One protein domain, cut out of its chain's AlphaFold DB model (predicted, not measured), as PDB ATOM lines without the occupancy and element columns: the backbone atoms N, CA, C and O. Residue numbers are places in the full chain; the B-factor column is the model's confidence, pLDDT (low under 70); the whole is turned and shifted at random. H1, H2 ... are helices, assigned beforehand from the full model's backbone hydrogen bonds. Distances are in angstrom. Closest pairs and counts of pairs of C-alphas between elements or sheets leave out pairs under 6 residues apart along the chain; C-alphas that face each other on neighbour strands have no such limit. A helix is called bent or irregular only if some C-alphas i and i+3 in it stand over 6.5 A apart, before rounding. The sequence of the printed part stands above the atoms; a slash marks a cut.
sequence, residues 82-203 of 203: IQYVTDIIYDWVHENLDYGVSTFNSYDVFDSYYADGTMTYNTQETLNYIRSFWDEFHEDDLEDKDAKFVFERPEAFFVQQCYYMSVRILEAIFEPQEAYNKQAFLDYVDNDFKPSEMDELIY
ATOM      1  N   ILE A  82     -42.024 -40.166  40.413       93.88
ATOM      2  CA  ILE A  82     -40.789 -40.926  40.655       93.88
ATOM      3  C   ILE A  82     -39.568 -40.172  40.118       93.88
ATOM      4  O   ILE A  82     -38.563 -40.037  40.817       93.88
ATOM      5  N   GLN A  83     -39.643 -39.658  38.888       92.12
ATOM      6  CA  GLN A  83     -38.538 -38.910  38.293       92.12
ATOM      7  C   GLN A  83     -38.298 -37.588  39.034       92.12
ATOM      8  O   GLN A  83     -37.156 -37.263  39.339       92.12
ATOM      9  N   TYR A  84     -39.361 -36.864  39.389       92.38
ATOM     10  CA  TYR A  84     -39.279 -35.635  40.180       92.38
ATOM     11  C   TYR A  84     -38.538 -35.852  41.508       92.38
ATOM     12  O   TYR A  84     -37.635 -35.089  41.847       92.38
ATOM     13  N   VAL A  85     -38.891 -36.906  42.247       94.94
ATOM     14  CA  VAL A  85     -38.269 -37.232  43.540       94.94
ATOM     15  C   VAL A  85     -36.844 -37.761  43.368       94.94
ATOM     16  O   VAL A  85     -35.973 -37.405  44.159       94.94
ATOM     17  N   THR A  86     -36.577 -38.552  42.326       95.00
ATOM     18  CA  THR A  86     -35.219 -39.040  42.021       95.00
ATOM     19  C   THR A  86     -34.262 -37.883  41.761       95.00
ATOM     20  O   THR A  86     -33.173 -37.870  42.330       95.00
ATOM     21  N   ASP A  87     -34.687 -36.886  40.978       93.19
ATOM     22  CA  ASP A  87     -33.883 -35.693  40.690       93.19
ATOM     23  C   ASP A  87     -33.545 -34.920  41.979       93.19
ATOM     24  O   ASP A  87     -32.407 -34.505  42.165       93.19
ATOM     25  N   ILE A  88     -34.490 -34.801  42.925       92.25
ATOM     26  CA  ILE A  88     -34.240 -34.163  44.234       92.25
ATOM     27  C   ILE A  88     -33.160 -34.912  45.024       92.25
ATOM     28  O   ILE A  88     -32.260 -34.286  45.585       92.25
ATOM     29  N   ILE A  89     -33.244 -36.246  45.086       94.38
ATOM     30  CA  ILE A  89     -32.240 -37.062  45.783       94.38
ATOM     31  C   ILE A  89     -30.884 -36.907  45.089       94.38
ATOM     32  O   ILE A  89     -29.874 -36.717  45.764       94.38
ATOM     33  N   TYR A  90     -30.860 -36.964  43.755       92.62
ATOM     34  CA  TYR A  90     -29.653 -36.827  42.942       92.62
ATOM     35  C   TYR A  90     -28.952 -35.497  43.187       92.62
ATOM     36  O   TYR A  90     -27.779 -35.494  43.571       92.62
ATOM     37  N   ASP A  91     -29.677 -34.388  43.057       90.75
ATOM     38  CA  ASP A  91     -29.147 -33.048  43.285       90.75
ATOM     39  C   ASP A  91     -28.645 -32.908  44.727       90.75
ATOM     40  O   ASP A  91     -27.509 -32.487  44.955       90.75
ATOM     41  N   TRP A  92     -29.422 -33.364  45.717       90.69
ATOM     42  CA  TRP A  92     -29.021 -33.278  47.122       90.69
ATOM     43  C   TRP A  92     -27.745 -34.075  47.412       90.69
ATOM     44  O   TRP A  92     -26.819 -33.553  48.038       90.69
ATOM     45  N   VAL A  93     -27.663 -35.319  46.934       89.56
ATOM     46  CA  VAL A  93     -26.490 -36.198  47.079       89.56
ATOM     47  C   VAL A  93     -25.277 -35.599  46.372       89.56
ATOM     48  O   VAL A  93     -24.144 -35.738  46.854       89.56
ATOM     49  N   HIS A  94     -25.482 -34.933  45.236       84.25
ATOM     50  CA  HIS A  94     -24.408 -34.299  44.490       84.25
ATOM     51  C   HIS A  94     -23.863 -33.060  45.211       84.25
ATOM     52  O   HIS A  94     -22.641 -32.926  45.315       84.25
ATOM     53  N   GLU A  95     -24.747 -32.219  45.755       82.62
ATOM     54  CA  GLU A  95     -24.426 -30.915  46.347       82.62
ATOM     55  C   GLU A  95     -24.015 -30.965  47.827       82.62
ATOM     56  O   GLU A  95     -23.183 -30.165  48.250       82.62
ATOM     57  N   ASN A  96     -24.574 -31.882  48.626       78.12
ATOM     58  CA  ASN A  96     -24.451 -31.848  50.096       78.12
ATOM     59  C   ASN A  96     -23.486 -32.890  50.674       78.12
ATOM     60  O   ASN A  96     -23.125 -32.823  51.850       78.12
ATOM     61  N   LEU A  97     -23.037 -33.850  49.865       76.31
ATOM     62  CA  LEU A  97     -22.092 -34.879  50.298       76.31
ATOM     63  C   LEU A  97     -20.705 -34.603  49.709       76.31
ATOM     64  O   LEU A  97     -20.365 -35.079  48.621       76.31
ATOM     65  N   ASP A  98     -19.904 -33.836  50.444       65.94
ATOM     66  CA  ASP A  98     -18.494 -33.567  50.145       65.94
ATOM     67  C   ASP A  98     -17.598 -34.815  50.297       65.94
ATOM     68  O   ASP A  98     -17.997 -35.855  50.831       65.94
ATOM     69  N   TYR A  99     -16.339 -34.695  49.854       50.38
ATOM     70  CA  TYR A  99     -15.289 -35.711  50.007       50.38
ATOM     71  C   TYR A  99     -15.182 -36.219  51.460       50.38
ATOM     72  O   TYR A  99     -14.536 -35.600  52.304       50.38
ATOM     73  N   GLY A 100     -15.772 -37.386  51.735       57.22
ATOM     74  CA  GLY A 100     -15.658 -38.090  53.017       57.22
ATOM     75  C   GLY A 100     -16.966 -38.669  53.555       57.22
ATOM     76  O   GLY A 100     -16.907 -39.619  54.333       57.22
ATOM     77  N   VAL A 101     -18.127 -38.167  53.118       68.50
ATOM     78  CA  VAL A 101     -19.430 -38.766  53.450       68.50
ATOM     79  C   VAL A 101     -19.895 -39.612  52.266       68.50
ATOM     80  O   VAL A 101     -20.163 -39.099  51.183       68.50
ATOM     81  N   SER A 102     -19.932 -40.932  52.453       83.31
ATOM     82  CA  SER A 102     -20.235 -41.899  51.388       83.31
ATOM     83  C   SER A 102     -21.655 -42.455  51.442       83.31
ATOM     84  O   SER A 102     -21.997 -43.303  50.619       83.31
ATOM     85  N   THR A 103     -22.456 -42.040  52.421       90.88
ATOM     86  CA  THR A 103     -23.796 -42.580  52.652       90.88
ATOM     87  C   THR A 103     -24.796 -41.494  53.020       90.88
ATOM     88  O   THR A 103     -24.404 -40.482  53.595       90.88
ATOM     89  N   PHE A 104     -26.072 -41.733  52.731       92.88
ATOM     90  CA  PHE A 104     -27.193 -40.847  53.057       92.88
ATOM     91  C   PHE A 104     -28.453 -41.660  53.349       92.88
ATOM     92  O   PHE A 104     -28.516 -42.842  53.016       92.88
ATOM     93  N   ASN A 105     -29.468 -41.042  53.937       92.69
ATOM     94  CA  ASN A 105     -30.808 -41.616  54.032       92.69
ATOM     95  C   ASN A 105     -31.857 -40.628  53.486       92.69
ATOM     96  O   ASN A 105     -31.563 -39.453  53.263       92.69
ATOM     97  N   SER A 106     -33.090 -41.096  53.277       90.88
ATOM     98  CA  SER A 106     -34.201 -40.254  52.804       90.88
ATOM     99  C   SER A 106     -34.491 -39.061  53.714       90.88
ATOM    100  O   SER A 106     -34.892 -38.008  53.232       90.88
ATOM    101  N   TYR A 107     -34.313 -39.204  55.028       90.00
ATOM    102  CA  TYR A 107     -34.564 -38.113  55.963       90.00
ATOM    103  C   TYR A 107     -33.573 -36.966  55.739       90.00
ATOM    104  O   TYR A 107     -34.005 -35.823  55.641       90.00
ATOM    105  N   ASP A 108     -32.282 -37.262  55.563       89.44
ATOM    106  CA  ASP A 108     -31.244 -36.248  55.342       89.44
ATOM    107  C   ASP A 108     -31.555 -35.372  54.112       89.44
ATOM    108  O   ASP A 108     -31.392 -34.152  54.159       89.44
ATOM    109  N   VAL A 109     -32.077 -35.983  53.038       89.31
ATOM    110  CA  VAL A 109     -32.477 -35.293  51.797       89.31
ATOM    111  C   VAL A 109     -33.591 -34.272  52.046       89.31
ATOM    112  O   VAL A 109     -33.584 -33.186  51.465       89.31
ATOM    113  N   PHE A 110     -34.544 -34.597  52.925       91.94
ATOM    114  CA  PHE A 110     -35.744 -33.789  53.150       91.94
ATOM    115  C   PHE A 110     -35.747 -32.991  54.460       91.94
ATOM    116  O   PHE A 110     -36.671 -32.205  54.670       91.94
ATOM    117  N   ASP A 111     -34.736 -33.127  55.323       88.12
ATOM    118  CA  ASP A 111     -34.677 -32.478  56.645       88.12
ATOM    119  C   ASP A 111     -34.829 -30.954  56.542       88.12
ATOM    120  O   ASP A 111     -35.637 -30.348  57.249       88.12
ATOM    121  N   SER A 112     -34.140 -30.333  55.579       83.06
ATOM    122  CA  SER A 112     -34.249 -28.888  55.327       83.06
ATOM    123  C   SER A 112     -35.665 -28.466  54.911       83.06
ATOM    124  O   SER A 112     -36.209 -27.500  55.446       83.06
ATOM    125  N   TYR A 113     -36.314 -29.231  54.031       86.12
ATOM    126  CA  TYR A 113     -37.681 -28.962  53.586       86.12
ATOM    127  C   TYR A 113     -38.718 -29.213  54.682       86.12
ATOM    128  O   TYR A 113     -39.739 -28.528  54.727       86.12
ATOM    129  N   TYR A 114     -38.469 -30.160  55.588       85.25
ATOM    130  CA  TYR A 114     -39.289 -30.352  56.782       85.25
ATOM    131  C   TYR A 114     -39.129 -29.200  57.775       85.25
ATOM    132  O   TYR A 114     -40.134 -28.740  58.323       85.25
ATOM    133  N   ALA A 115     -37.903 -28.714  57.985       82.62
ATOM    134  CA  ALA A 115     -37.630 -27.566  58.846       82.62
ATOM    135  C   ALA A 115     -38.305 -26.289  58.321       82.62
ATOM    136  O   ALA A 115     -38.923 -25.553  59.095       82.62
ATOM    137  N   ASP A 116     -38.259 -26.073  57.006       78.06
ATOM    138  CA  ASP A 116     -38.888 -24.928  56.343       78.06
ATOM    139  C   ASP A 116     -40.387 -25.134  56.074       78.06
ATOM    140  O   ASP A 116     -41.128 -24.181  55.819       78.06
ATOM    141  N   GLY A 117     -40.858 -26.380  56.157       81.06
ATOM    142  CA  GLY A 117     -42.240 -26.785  55.917       81.06
ATOM    143  C   GLY A 117     -42.677 -26.703  54.453       81.06
ATOM    144  O   GLY A 117     -43.880 -26.724  54.187       81.06
ATOM    145  N   THR A 118     -41.743 -26.564  53.507       79.81
ATOM    146  CA  THR A 118     -42.028 -26.392  52.078       79.81
ATOM    147  C   THR A 118     -40.805 -26.659  51.201       79.81
ATOM    148  O   THR A 118     -39.679 -26.389  51.603       79.81
ATOM    149  N   MET A 119     -41.042 -27.133  49.972       81.31
ATOM    150  CA  MET A 119     -40.018 -27.237  48.916       81.31
ATOM    151  C   MET A 119     -40.067 -26.090  47.899       81.31
ATOM    152  O   MET A 119     -39.135 -25.914  47.125       81.31
ATOM    153  N   THR A 120     -41.163 -25.327  47.856       75.81
ATOM    154  CA  THR A 120     -41.415 -24.326  46.799       75.81
ATOM    155  C   THR A 120     -41.483 -22.898  47.342       75.81
ATOM    156  O   THR A 120     -41.404 -21.939  46.580       75.81
ATOM    157  N   TYR A 121     -41.695 -22.740  48.657       71.12
ATOM    158  CA  TYR A 121     -42.008 -21.466  49.321       71.12
ATOM    159  C   TYR A 121     -43.199 -20.710  48.698       71.12
ATOM    160  O   TYR A 121     -43.408 -19.521  48.957       71.12
ATOM    161  N   ASN A 122     -44.007 -21.402  47.887       76.75
ATOM    162  CA  ASN A 122     -45.120 -20.845  47.139       76.75
ATOM    163  C   ASN A 122     -46.301 -21.824  47.143       76.75
ATOM    164  O   ASN A 122     -46.302 -22.873  46.494       76.75
ATOM    165  N   THR A 123     -47.366 -21.445  47.845       75.44
ATOM    166  CA  THR A 123     -48.575 -22.264  47.989       75.44
ATOM    167  C   THR A 123     -49.210 -22.623  46.651       75.44
ATOM    168  O   THR A 123     -49.635 -23.758  46.443       75.44
ATOM    169  N   GLN A 124     -49.264 -21.680  45.706       71.19
ATOM    170  CA  GLN A 124     -49.857 -21.949  44.400       71.19
ATOM    171  C   GLN A 124     -49.009 -22.953  43.619       71.19
ATOM    172  O   GLN A 124     -49.566 -23.861  43.010       71.19
ATOM    173  N   GLU A 125     -47.686 -22.813  43.660       72.44
ATOM    174  CA  GLU A 125     -46.735 -23.738  43.035       72.44
ATOM    175  C   GLU A 125     -46.740 -25.129  43.671       72.44
ATOM    176  O   GLU A 125     -46.515 -26.118  42.986       72.44
ATOM    177  N   THR A 126     -47.086 -25.225  44.949       81.38
ATOM    178  CA  THR A 126     -47.291 -26.506  45.631       81.38
ATOM    179  C   THR A 126     -48.594 -27.176  45.201       81.38
ATOM    180  O   THR A 126     -48.600 -28.337  44.804       81.38
ATOM    181  N   LEU A 127     -49.715 -26.445  45.201       80.25
ATOM    182  CA  LEU A 127     -51.027 -26.967  44.780       80.25
ATOM    183  C   LEU A 127     -51.027 -27.410  43.307       80.25
ATOM    184  O   LEU A 127     -51.580 -28.434  42.924       80.25
ATOM    185  N   ASN A 128     -50.434 -26.594  42.445       76.81
ATOM    186  CA  ASN A 128     -49.218 -26.970  41.744       76.81
ATOM    187  C   ASN A 128     -48.911 -28.457  41.467       76.81
ATOM    188  O   ASN A 128     -49.661 -29.159  40.788       76.81
ATOM    189  N   TYR A 129     -47.768 -28.880  41.980       85.62
ATOM    190  CA  TYR A 129     -47.287 -30.249  41.935       85.62
ATOM    191  C   TYR A 129     -48.274 -31.275  42.495       85.62
ATOM    192  O   TYR A 129     -48.449 -32.321  41.886       85.62
ATOM    193  N   ILE A 130     -49.005 -30.960  43.572       87.38
ATOM    194  CA  ILE A 130     -50.010 -31.879  44.143       87.38
ATOM    195  C   ILE A 130     -51.023 -32.312  43.087       87.38
ATOM    196  O   ILE A 130     -51.324 -33.488  42.958       87.38
ATOM    197  N   ARG A 131     -51.556 -31.362  42.311       84.56
ATOM    198  CA  ARG A 131     -52.503 -31.682  41.236       84.56
ATOM    199  C   ARG A 131     -51.834 -32.435  40.084       84.56
ATOM    200  O   ARG A 131     -52.527 -33.173  39.397       84.56
ATOM    201  N   SER A 132     -50.558 -32.171  39.819       83.06
ATOM    202  CA  SER A 132     -49.807 -32.810  38.736       83.06
ATOM    203  C   SER A 132     -49.581 -34.295  39.002       83.06
ATOM    204  O   SER A 132     -49.808 -35.101  38.113       83.06
ATOM    205  N   PHE A 133     -49.202 -34.627  40.234       88.88
ATOM    206  CA  PHE A 133     -48.805 -35.971  40.653       88.88
ATOM    207  C   PHE A 133     -49.906 -36.728  41.394       88.88
ATOM    208  O   PHE A 133     -49.643 -37.777  41.962       88.88
ATOM    209  N   TRP A 134     -51.132 -36.197  41.434       89.00
ATOM    210  CA  TRP A 134     -52.194 -36.729  42.293       89.00
ATOM    211  C   TRP A 134     -52.458 -38.222  42.068       89.00
ATOM    212  O   TRP A 134     -52.575 -38.974  43.030       89.00
ATOM    213  N   ASP A 135     -52.520 -38.631  40.801       87.31
ATOM    214  CA  ASP A 135     -52.770 -40.021  40.408       87.31
ATOM    215  C   ASP A 135     -51.504 -40.899  40.509       87.31
ATOM    216  O   ASP A 135     -51.586 -42.111  40.363       87.31
ATOM    217  N   GLU A 136     -50.344 -40.288  40.768       89.81
ATOM    218  CA  GLU A 136     -49.043 -40.937  40.961       89.81
ATOM    219  C   GLU A 136     -48.636 -40.958  42.444       89.81
ATOM    220  O   GLU A 136     -47.502 -41.285  42.765       89.81
ATOM    221  N   PHE A 137     -49.504 -40.585  43.385       92.25
ATOM    222  CA  PHE A 137     -49.230 -40.800  44.807       92.25
ATOM    223  C   PHE A 137     -49.562 -42.238  45.197       92.25
ATOM    224  O   PHE A 137     -50.554 -42.802  44.743       92.25
ATOM    225  N   HIS A 138     -48.722 -42.839  46.039       93.25
ATOM    226  CA  HIS A 138     -48.940 -44.207  46.493       93.25
ATOM    227  C   HIS A 138     -50.185 -44.292  47.382       93.25
ATOM    228  O   HIS A 138     -50.359 -43.475  48.286       93.25
ATOM    229  N   GLU A 139     -51.047 -45.286  47.148       89.25
ATOM    230  CA  GLU A 139     -52.351 -45.394  47.821       89.25
ATOM    231  C   GLU A 139     -52.211 -45.453  49.354       89.25
ATOM    232  O   GLU A 139     -52.877 -44.692  50.058       89.25
ATOM    233  N   ASP A 140     -51.269 -46.255  49.865       88.69
ATOM    234  CA  ASP A 140     -50.943 -46.325  51.302       88.69
ATOM    235  C   ASP A 140     -50.575 -44.961  51.920       88.69
ATOM    236  O   ASP A 140     -50.834 -44.705  53.096       88.69
ATOM    237  N   ASP A 141     -49.979 -44.055  51.137       88.00
ATOM    238  CA  ASP A 141     -49.536 -42.742  51.620       88.00
ATOM    239  C   ASP A 141     -50.710 -41.740  51.703       88.00
ATOM    240  O   ASP A 141     -50.584 -40.652  52.295       88.00
ATOM    241  N   LEU A 142     -51.864 -42.123  51.138       85.94
ATOM    242  CA  LEU A 142     -53.125 -41.383  51.115       85.94
ATOM    243  C   LEU A 142     -54.191 -41.957  52.063       85.94
ATOM    244  O   LEU A 142     -55.055 -41.188  52.490       85.94
ATOM    245  N   GLU A 143     -54.144 -43.253  52.402       77.25
ATOM    246  CA  GLU A 143     -55.229 -44.002  53.076       77.25
ATOM    247  C   GLU A 143     -55.734 -43.333  54.373       77.25
ATOM    248  O   GLU A 143     -56.940 -43.256  54.613       77.25
ATOM    249  N   ASP A 144     -54.829 -42.741  55.156       72.44
ATOM    250  CA  ASP A 144     -55.141 -42.087  56.436       72.44
ATOM    251  C   ASP A 144     -55.132 -40.545  56.379       72.44
ATOM    252  O   ASP A 144     -55.155 -39.859  57.412       72.44
ATOM    253  N   LYS A 145     -55.063 -39.947  55.183       76.81
ATOM    254  CA  LYS A 145     -54.987 -38.486  55.035       76.81
ATOM    255  C   LYS A 145     -56.376 -37.866  55.004       76.81
ATOM    256  O   LYS A 145     -57.152 -38.058  54.074       76.81
ATOM    257  N   ASP A 146     -56.659 -37.015  55.991       78.75
ATOM    258  CA  ASP A 146     -57.820 -36.129  55.921       78.75
ATOM    259  C   ASP A 146     -57.684 -35.225  54.686       78.75
ATOM    260  O   ASP A 146     -56.738 -34.444  54.580       78.75
ATOM    261  N   ALA A 147     -58.649 -35.292  53.766       76.50
ATOM    262  CA  ALA A 147     -58.689 -34.438  52.581       76.50
ATOM    263  C   ALA A 147     -58.553 -32.947  52.938       76.50
ATOM    264  O   ALA A 147     -57.990 -32.164  52.173       76.50
ATOM    265  N   LYS A 148     -59.021 -32.544  54.126       78.25
ATOM    266  CA  LYS A 148     -58.875 -31.180  54.636       78.25
ATOM    267  C   LYS A 148     -57.411 -30.780  54.841       78.25
ATOM    268  O   LYS A 148     -57.061 -29.634  54.567       78.25
ATOM    269  N   PHE A 149     -56.553 -31.711  55.262       80.69
ATOM    270  CA  PHE A 149     -55.128 -31.467  55.500       80.69
ATOM    271  C   PHE A 149     -54.401 -31.019  54.228       80.69
ATOM    272  O   PHE A 149     -53.594 -30.093  54.288       80.69
ATOM    273  N   VAL A 150     -54.750 -31.596  53.073       81.44
ATOM    274  CA  VAL A 150     -54.170 -31.234  51.765       81.44
ATOM    275  C   VAL A 150     -54.396 -29.753  51.445       81.44
ATOM    276  O   VAL A 150     -53.515 -29.094  50.903       81.44
ATOM    277  N   PHE A 151     -55.559 -29.205  51.808       75.69
ATOM    278  CA  PHE A 151     -55.889 -27.798  51.558       75.69
ATOM    279  C   PHE A 151     -55.426 -26.855  52.671       75.69
ATOM    280  O   PHE A 151     -55.128 -25.694  52.396       75.69
ATOM    281  N   GLU A 152     -55.381 -27.320  53.921       85.94
ATOM    282  CA  GLU A 152     -54.927 -26.511  55.058       85.94
ATOM    283  C   GLU A 152     -53.405 -26.369  55.108       85.94
ATOM    284  O   GLU A 152     -52.906 -25.353  55.595       85.94
ATOM    285  N   ARG A 153     -52.671 -27.385  54.638       89.00
ATOM    286  CA  ARG A 153     -51.203 -27.443  54.661       89.00
ATOM    287  C   ARG A 153     -50.640 -28.125  53.405       89.00
ATOM    288  O   ARG A 153     -49.986 -29.166  53.527       89.00
ATOM    289  N   PRO A 154     -50.869 -27.563  52.205       88.12
ATOM    290  CA  PRO A 154     -50.424 -28.188  50.966       88.12
ATOM    291  C   PRO A 154     -48.906 -28.377  50.922       88.12
ATOM    292  O   PRO A 154     -48.440 -29.408  50.453       88.12
ATOM    293  N   GLU A 155     -48.116 -27.436  51.442       90.44
ATOM    294  CA  GLU A 155     -46.651 -27.522  51.426       90.44
ATOM    295  C   GLU A 155     -46.145 -28.703  52.254       90.44
ATOM    296  O   GLU A 155     -45.383 -29.526  51.753       90.44
ATOM    297  N   ALA A 156     -46.637 -28.837  53.486       91.31
ATOM    298  CA  ALA A 156     -46.262 -29.937  54.367       91.31
ATOM    299  C   ALA A 156     -46.743 -31.291  53.830       91.31
ATOM    300  O   ALA A 156     -46.026 -32.285  53.930       91.31
ATOM    301  N   PHE A 157     -47.943 -31.328  53.242       93.06
ATOM    302  CA  PHE A 157     -48.437 -32.514  52.550       93.06
ATOM    303  C   PHE A 157     -47.505 -32.902  51.398       93.06
ATOM    304  O   PHE A 157     -47.121 -34.061  51.293       93.06
ATOM    305  N   PHE A 158     -47.096 -31.943  50.568       93.38
ATOM    306  CA  PHE A 158     -46.262 -32.229  49.406       93.38
ATOM    307  C   PHE A 158     -44.847 -32.692  49.782       93.38
ATOM    308  O   PHE A 158     -44.375 -33.679  49.223       93.38
ATOM    309  N   VAL A 159     -44.210 -32.057  50.778       94.50
ATOM    310  CA  VAL A 159     -42.926 -32.522  51.348       94.50
ATOM    311  C   VAL A 159     -43.054 -33.972  51.816       94.50
ATOM    312  O   VAL A 159     -42.200 -34.801  51.520       94.50
ATOM    313  N   GLN A 160     -44.150 -34.293  52.508       93.00
ATOM    314  CA  GLN A 160     -44.400 -35.638  53.011       93.00
ATOM    315  C   GLN A 160     -44.559 -36.676  51.895       93.00
ATOM    316  O   GLN A 160     -43.985 -37.756  52.012       93.00
ATOM    317  N   GLN A 161     -45.288 -36.359  50.820       94.75
ATOM    318  CA  GLN A 161     -45.403 -37.263  49.671       94.75
ATOM    319  C   GLN A 161     -44.036 -37.495  49.013       94.75
ATOM    320  O   GLN A 161     -43.687 -38.633  48.708       94.75
ATOM    321  N   CYS A 162     -43.229 -36.442  48.836       95.44
ATOM    322  CA  CYS A 162     -41.891 -36.571  48.248       95.44
ATOM    323  C   CYS A 162     -40.968 -37.432  49.120       95.44
ATOM    324  O   CYS A 162     -40.249 -38.286  48.604       95.44
ATOM    325  N   TYR A 163     -41.027 -37.252  50.441       95.56
ATOM    326  CA  TYR A 163     -40.276 -38.069  51.387       95.56
ATOM    327  C   TYR A 163     -40.671 -39.550  51.304       95.56
ATOM    328  O   TYR A 163     -39.789 -40.396  51.161       95.56
ATOM    329  N   TYR A 164     -41.965 -39.886  51.343       95.44
ATOM    330  CA  TYR A 164     -42.397 -41.289  51.265       95.44
ATOM    331  C   TYR A 164     -42.004 -41.945  49.947       95.44
ATOM    332  O   TYR A 164     -41.452 -43.046  49.948       95.44
ATOM    333  N   MET A 165     -42.172 -41.231  48.836       96.75
ATOM    334  CA  MET A 165     -41.716 -41.712  47.539       96.75
ATOM    335  C   MET A 165     -40.195 -41.915  47.508       96.75
ATOM    336  O   MET A 165     -39.724 -42.907  46.967       96.75
ATOM    337  N   SER A 166     -39.410 -41.050  48.159       96.62
ATOM    338  CA  SER A 166     -37.955 -41.234  48.228       96.62
ATOM    339  C   SER A 166     -37.552 -42.515  48.959       96.62
ATOM    340  O   SER A 166     -36.593 -43.168  48.555       96.62
ATOM    341  N   VAL A 167     -38.289 -42.893  50.012       96.06
ATOM    342  CA  VAL A 167     -38.071 -44.159  50.725       96.06
ATOM    343  C   VAL A 167     -38.353 -45.323  49.781       96.06
ATOM    344  O   VAL A 167     -37.481 -46.163  49.587       96.06
ATOM    345  N   ARG A 168     -39.515 -45.324  49.117       95.94
ATOM    346  CA  ARG A 168     -39.919 -46.390  48.184       95.94
ATOM    347  C   ARG A 168     -38.924 -46.567  47.037       95.94
ATOM    348  O   ARG A 168     -38.546 -47.693  46.741       95.94
ATOM    349  N   ILE A 169     -38.447 -45.470  46.444       96.44
ATOM    350  CA  ILE A 169     -37.430 -45.506  45.380       96.44
ATOM    351  C   ILE A 169     -36.145 -46.170  45.879       96.44
ATOM    352  O   ILE A 169     -35.634 -47.082  45.236       96.44
ATOM    353  N   LEU A 170     -35.612 -45.741  47.025       96.38
ATOM    354  CA  LEU A 170     -34.348 -46.285  47.529       96.38
ATOM    355  C   LEU A 170     -34.481 -47.756  47.947       96.38
ATOM    356  O   LEU A 170     -33.586 -48.550  47.651       96.38
ATOM    357  N   GLU A 171     -35.602 -48.134  48.562       95.81
ATOM    358  CA  GLU A 171     -35.890 -49.522  48.931       95.81
ATOM    359  C   GLU A 171     -36.097 -50.420  47.702       95.81
ATOM    360  O   GLU A 171     -35.632 -51.559  47.700       95.81
ATOM    361  N   ALA A 172     -36.726 -49.915  46.638       95.12
ATOM    362  CA  ALA A 172     -36.895 -50.650  45.384       95.12
ATOM    363  C   ALA A 172     -35.556 -50.900  44.670       95.12
ATOM    364  O   ALA A 172     -35.366 -51.957  44.067       95.12
ATOM    365  N   ILE A 173     -34.613 -49.955  44.750       93.94
ATOM    366  CA  ILE A 173     -33.294 -50.085  44.113       93.94
ATOM    367  C   ILE A 173     -32.356 -50.981  44.933       93.94
ATOM    368  O   ILE A 173     -31.634 -51.804  44.366       93.94
ATOM    369  N   PHE A 174     -32.324 -50.808  46.258       94.81
ATOM    370  CA  PHE A 174     -31.254 -51.342  47.110       94.81
ATOM    371  C   PHE A 174     -31.718 -52.262  48.242       94.81
ATOM    372  O   PHE A 174     -30.872 -52.694  49.025       94.81
ATOM    373  N   GLU A 175     -33.011 -52.569  48.342       94.25
ATOM    374  CA  GLU A 175     -33.644 -53.143  49.538       94.25
ATOM    375  C   GLU A 175     -33.589 -52.184  50.754       94.25
ATOM    376  O   GLU A 175     -32.815 -51.221  50.764       94.25
ATOM    377  N   PRO A 176     -34.404 -52.407  51.804       95.00
ATOM    378  CA  PRO A 176     -34.414 -51.546  52.986       95.00
ATOM    379  C   PRO A 176     -33.073 -51.490  53.722       95.00
ATOM    380  O   PRO A 176     -32.544 -52.509  54.175       95.00
ATOM    381  N   GLN A 177     -32.542 -50.277  53.890       93.19
ATOM    382  CA  GLN A 177     -31.277 -50.009  54.580       93.19
ATOM    383  C   GLN A 177     -31.370 -48.750  55.451       93.19
ATOM    384  O   GLN A 177     -32.119 -47.824  55.153       93.19
ATOM    385  N   GLU A 178     -30.569 -48.684  56.522       90.19
ATOM    386  CA  GLU A 178     -30.477 -47.474  57.361       90.19
ATOM    387  C   GLU A 178     -29.799 -46.305  56.631       90.19
ATOM    388  O   GLU A 178     -30.108 -45.143  56.894       90.19
ATOM    389  N   ALA A 179     -28.862 -46.603  55.728       93.38
ATOM    390  CA  ALA A 179     -28.171 -45.614  54.914       93.38
ATOM    391  C   ALA A 179     -27.728 -46.229  53.580       93.38
ATOM    392  O   ALA A 179     -27.201 -47.340  53.540       93.38
ATOM    393  N   TYR A 180     -27.892 -45.472  52.503       94.00
ATOM    394  CA  TYR A 180     -27.605 -45.863  51.129       94.00
ATOM    395  C   TYR A 180     -26.265 -45.305  50.677       94.00
ATOM    396  O   TYR A 180     -25.884 -44.195  51.046       94.00
ATOM    397  N   ASN A 181     -25.532 -46.066  49.865       93.19
ATOM    398  CA  ASN A 181     -24.248 -45.623  49.334       93.19
ATOM    399  C   ASN A 181     -24.442 -44.570  48.231       93.19
ATOM    400  O   ASN A 181     -25.095 -44.835  47.224       93.19
ATOM    401  N   LYS A 182     -23.808 -43.404  48.395       91.94
ATOM    402  CA  LYS A 182     -23.848 -42.294  47.430       91.94
ATOM    403  C   LYS A 182     -23.436 -42.732  46.025       91.94
ATOM    404  O   LYS A 182     -24.151 -42.445  45.075       91.94
ATOM    405  N   GLN A 183     -22.286 -43.395  45.888       91.50
ATOM    406  CA  GLN A 183     -21.758 -43.745  44.569       91.50
ATOM    407  C   GLN A 183     -22.638 -44.791  43.889       91.50
ATOM    408  O   GLN A 183     -22.923 -44.648  42.712       91.50
ATOM    409  N   ALA A 184     -23.127 -45.782  44.638       93.06
ATOM    410  CA  ALA A 184     -24.048 -46.777  44.098       93.06
ATOM    411  C   ALA A 184     -25.355 -46.139  43.596       93.06
ATOM    412  O   ALA A 184     -25.836 -46.513  42.533       93.06
ATOM    413  N   PHE A 185     -25.907 -45.164  44.330       94.56
ATOM    414  CA  PHE A 185     -27.089 -44.420  43.889       94.56
ATOM    415  C   PHE A 185     -26.817 -43.603  42.622       94.56
ATOM    416  O   PHE A 185     -27.571 -43.718  41.661       94.56
ATOM    417  N   LEU A 186     -25.726 -42.829  42.588       93.25
ATOM    418  CA  LEU A 186     -25.359 -42.043  41.404       93.25
ATOM    419  C   LEU A 186     -25.117 -42.940  40.184       93.25
ATOM    420  O   LEU A 186     -25.663 -42.676  39.119       93.25
ATOM    421  N   ASP A 187     -24.374 -44.038  40.357       93.88
ATOM    422  CA  ASP A 187     -24.105 -45.000  39.286       93.88
ATOM    423  C   ASP A 187     -25.409 -45.618  38.757       93.88
ATOM    424  O   ASP A 187     -25.562 -45.764  37.545       93.88
ATOM    425  N   TYR A 188     -26.360 -45.944  39.637       94.31
ATOM    426  CA  TYR A 188     -27.667 -46.458  39.229       94.31
ATOM    427  C   TYR A 188     -28.468 -45.415  38.438       94.31
ATOM    428  O   TYR A 188     -28.995 -45.726  37.369       94.31
ATOM    429  N   VAL A 189     -28.538 -44.168  38.920       93.50
ATOM    430  CA  VAL A 189     -29.284 -43.099  38.236       93.50
ATOM    431  C   VAL A 189     -28.679 -42.769  36.870       93.50
ATOM    432  O   VAL A 189     -29.414 -42.631  35.894       93.50
ATOM    433  N   ASP A 190     -27.351 -42.712  36.772       92.75
ATOM    434  CA  ASP A 190     -26.657 -42.344  35.536       92.75
ATOM    435  C   ASP A 190     -26.714 -43.441  34.455       92.75
ATOM    436  O   ASP A 190     -26.638 -43.128  33.263       92.75
ATOM    437  N   ASN A 191     -26.820 -44.721  34.840       93.06
ATOM    438  CA  ASN A 191     -26.677 -45.846  33.904       93.06
ATOM    439  C   ASN A 191     -27.945 -46.689  33.714       93.06
ATOM    440  O   ASN A 191     -28.172 -47.184  32.607       93.06
ATOM    441  N   ASP A 192     -28.757 -46.854  34.758       91.69
ATOM    442  CA  ASP A 192     -29.803 -47.880  34.806       91.69
ATOM    443  C   ASP A 192     -31.215 -47.312  35.038       91.69
ATOM    444  O   ASP A 192     -32.201 -47.976  34.710       91.69
ATOM    445  N   PHE A 193     -31.343 -46.087  35.557       91.81
ATOM    446  CA  PHE A 193     -32.641 -45.533  35.938       91.81
ATOM    447  C   PHE A 193     -33.566 -45.270  34.746       91.81
ATOM    448  O   PHE A 193     -33.281 -44.488  33.833       91.81
ATOM    449  N   LYS A 194     -34.749 -45.885  34.807       88.94
ATOM    450  CA  LYS A 194     -35.874 -45.629  33.908       88.94
ATOM    451  C   LYS A 194     -37.144 -45.468  34.737       88.94
ATOM    452  O   LYS A 194     -37.582 -46.445  35.347       88.94
ATOM    453  N   PRO A 195     -37.792 -44.291  34.708       80.19
ATOM    454  CA  PRO A 195     -38.984 -44.041  35.514       80.19
ATOM    455  C   PRO A 195     -40.100 -45.077  35.318       80.19
ATOM    456  O   PRO A 195     -40.750 -45.456  36.282       80.19
ATOM    457  N   SER A 196     -40.283 -45.583  34.094       83.50
ATOM    458  CA  SER A 196     -41.315 -46.583  33.788       83.50
ATOM    459  C   SER A 196     -41.063 -47.957  34.408       83.50
ATOM    460  O   SER A 196     -42.018 -48.659  34.698       83.50
ATOM    461  N   GLU A 197     -39.801 -48.366  34.570       88.19
ATOM    462  CA  GLU A 197     -39.469 -49.655  35.202       88.19
ATOM    463  C   GLU A 197     -39.586 -49.553  36.729       88.19
ATOM    464  O   GLU A 197     -39.922 -50.525  37.392       88.19
ATOM    465  N   MET A 198     -39.350 -48.360  37.281       88.56
ATOM    466  CA  MET A 198     -39.491 -48.099  38.712       88.56
ATOM    467  C   MET A 198     -40.955 -48.084  39.166       88.56
ATOM    468  O   MET A 198     -41.255 -48.510  40.275       88.56
ATOM    469  N   ASP A 199     -41.864 -47.633  38.300       85.31
ATOM    470  CA  ASP A 199     -43.308 -47.655  38.555       85.31
ATOM    471  C   ASP A 199     -43.799 -49.081  38.872       85.31
ATOM    472  O   ASP A 199     -44.441 -49.297  39.893       85.31
ATOM    473  N   GLU A 200     -43.368 -50.080  38.088       86.94
ATOM    474  CA  GLU A 200     -43.704 -51.502  38.299       86.94
ATOM    475  C   GLU A 200     -43.113 -52.107  39.586       86.94
ATOM    476  O   GLU A 200     -43.551 -53.166  40.033       86.94
ATOM    477  N   LEU A 201     -42.066 -51.494  40.147       88.69
ATOM    478  CA  LEU A 201     -41.431 -51.962  41.382       88.69
ATOM    479  C   LEU A 201     -42.084 -51.361  42.630       88.69
ATOM    480  O   LEU A 201     -41.989 -51.952  43.706       88.69
ATOM    481  N   ILE A 202     -42.694 -50.184  42.491       89.81
ATOM    482  CA  ILE A 202     -43.263 -49.413  43.598       89.81
ATOM    483  C   ILE A 202     -44.772 -49.665  43.751       89.81
ATOM    484  O   ILE A 202     -45.240 -49.654  44.890       89.81
ATOM    485  N   TYR A 203     -45.501 -49.905  42.654       87.88
ATOM    486  CA  TYR A 203     -46.962 -50.107  42.610       87.88
ATOM    487  C   TYR A 203     -47.346 -51.539  42.216       87.88
ATOM    488  O   TYR A 203     -48.323 -52.069  42.798       87.88
TER     489      TYR A 203
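This is residues 82 to 203 of the 203 residues of an uncharacterized protein of Streptococcus sp. (UniProt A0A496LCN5). One long helix, H6, runs through the middle, and other helices gather round it: H2 side by side with it, and H1 crossing it at nearly a right angle. H3 packs on the beginning of H6, at residues 154 to 158, the short helix H5 lies close to H6 at Phe 157 and the short helix H4 close to it farther along, at Gln 161, while H8 packs across its later part, at residues 168 to 172, and H7 sits out by the later part of H1. The printed part has 122 residues, with eight named helices, H1 to H8 in chain order, and no named strand; the class is all helix, and the helix packing is mostly crossed. The whole is compact, with a radius of gyration of the C-alphas of 14.6 A and spans of 42 by 31 by 22 A.

Start at H6, residues 154 to 174, which with H1, residues 82 to 96, is a hub, each touching four helices. H1 touches residues 162 to 169 of H6 about perpendicular, at 85 degrees; the closest C-alphas, of Val 85 and Cys 162, are 6.0 A apart. Look next at H2, residues 106 to 116, which touches H6 at a shallow tilt of 9 degrees, opposite ways, closest at the C-alphas of Ser 106 and Val 167, 5.9 A. H3, residues 123 to 132, touches residues 154 to 158 of H6 at a steep tilt of 44 degrees, the same way, with the C-alphas of Thr 126 and Glu 155 closest at 5.9 A. H4, residues 139 to 142, is close to H6 but not clearly touching, its closest C-alphas being those of Asp 141 and Gln 161, 7.1 A. H5, residues 147 to 152, is likewise close but not clearly touching, with Val 150 and Phe 157 closest at 5.9 A between C-alphas. H8, residues 195 to 202, touches residues 168 to 172 of H6 about perpendicular, at 86 degrees, closest at the C-alphas of Ala 172 and Leu 201, 6.2 A. H7, residues 182 to 191, only just touches H1, with 3 pairs of C-alphas within 8 A, closest at Val 93 and Lys 182, 6.7 A. In H1, H3, H6 and H7 every O i to N i+4 pair is within hydrogen-bond range; H2 has 5 of 7, H5 1 of 2 and H8 2 of 4, and H4 is too short for such a pair.

Find C-alpha 82 at (-40.789, -40.926, 40.655); from there H1 runs 20.9 A. H2 spans 16.4 A and is irregular, with C-alphas 109 and 112 7.5 A apart. H6 runs 30.3 A from C-alpha 154 at (-50.424, -28.188, 50.966). H3 spans 14.1 A, H4 5.2 A, H5 9.1 A and H7 14.3 A. H8 spans 10.6 A and ends at C-alpha 202, (-43.263, -49.413, 43.598).

The two C-alphas farthest apart are those of Tyr 99 and Lys 148, at 44.1 A. The printed part has no cut, and no link is long. Residues 103 to 104 pair with residues 180 to 181, antiparallel. Look for pLDDT under 70 at residues 98 to 101; the mean of the printed part is 87.2.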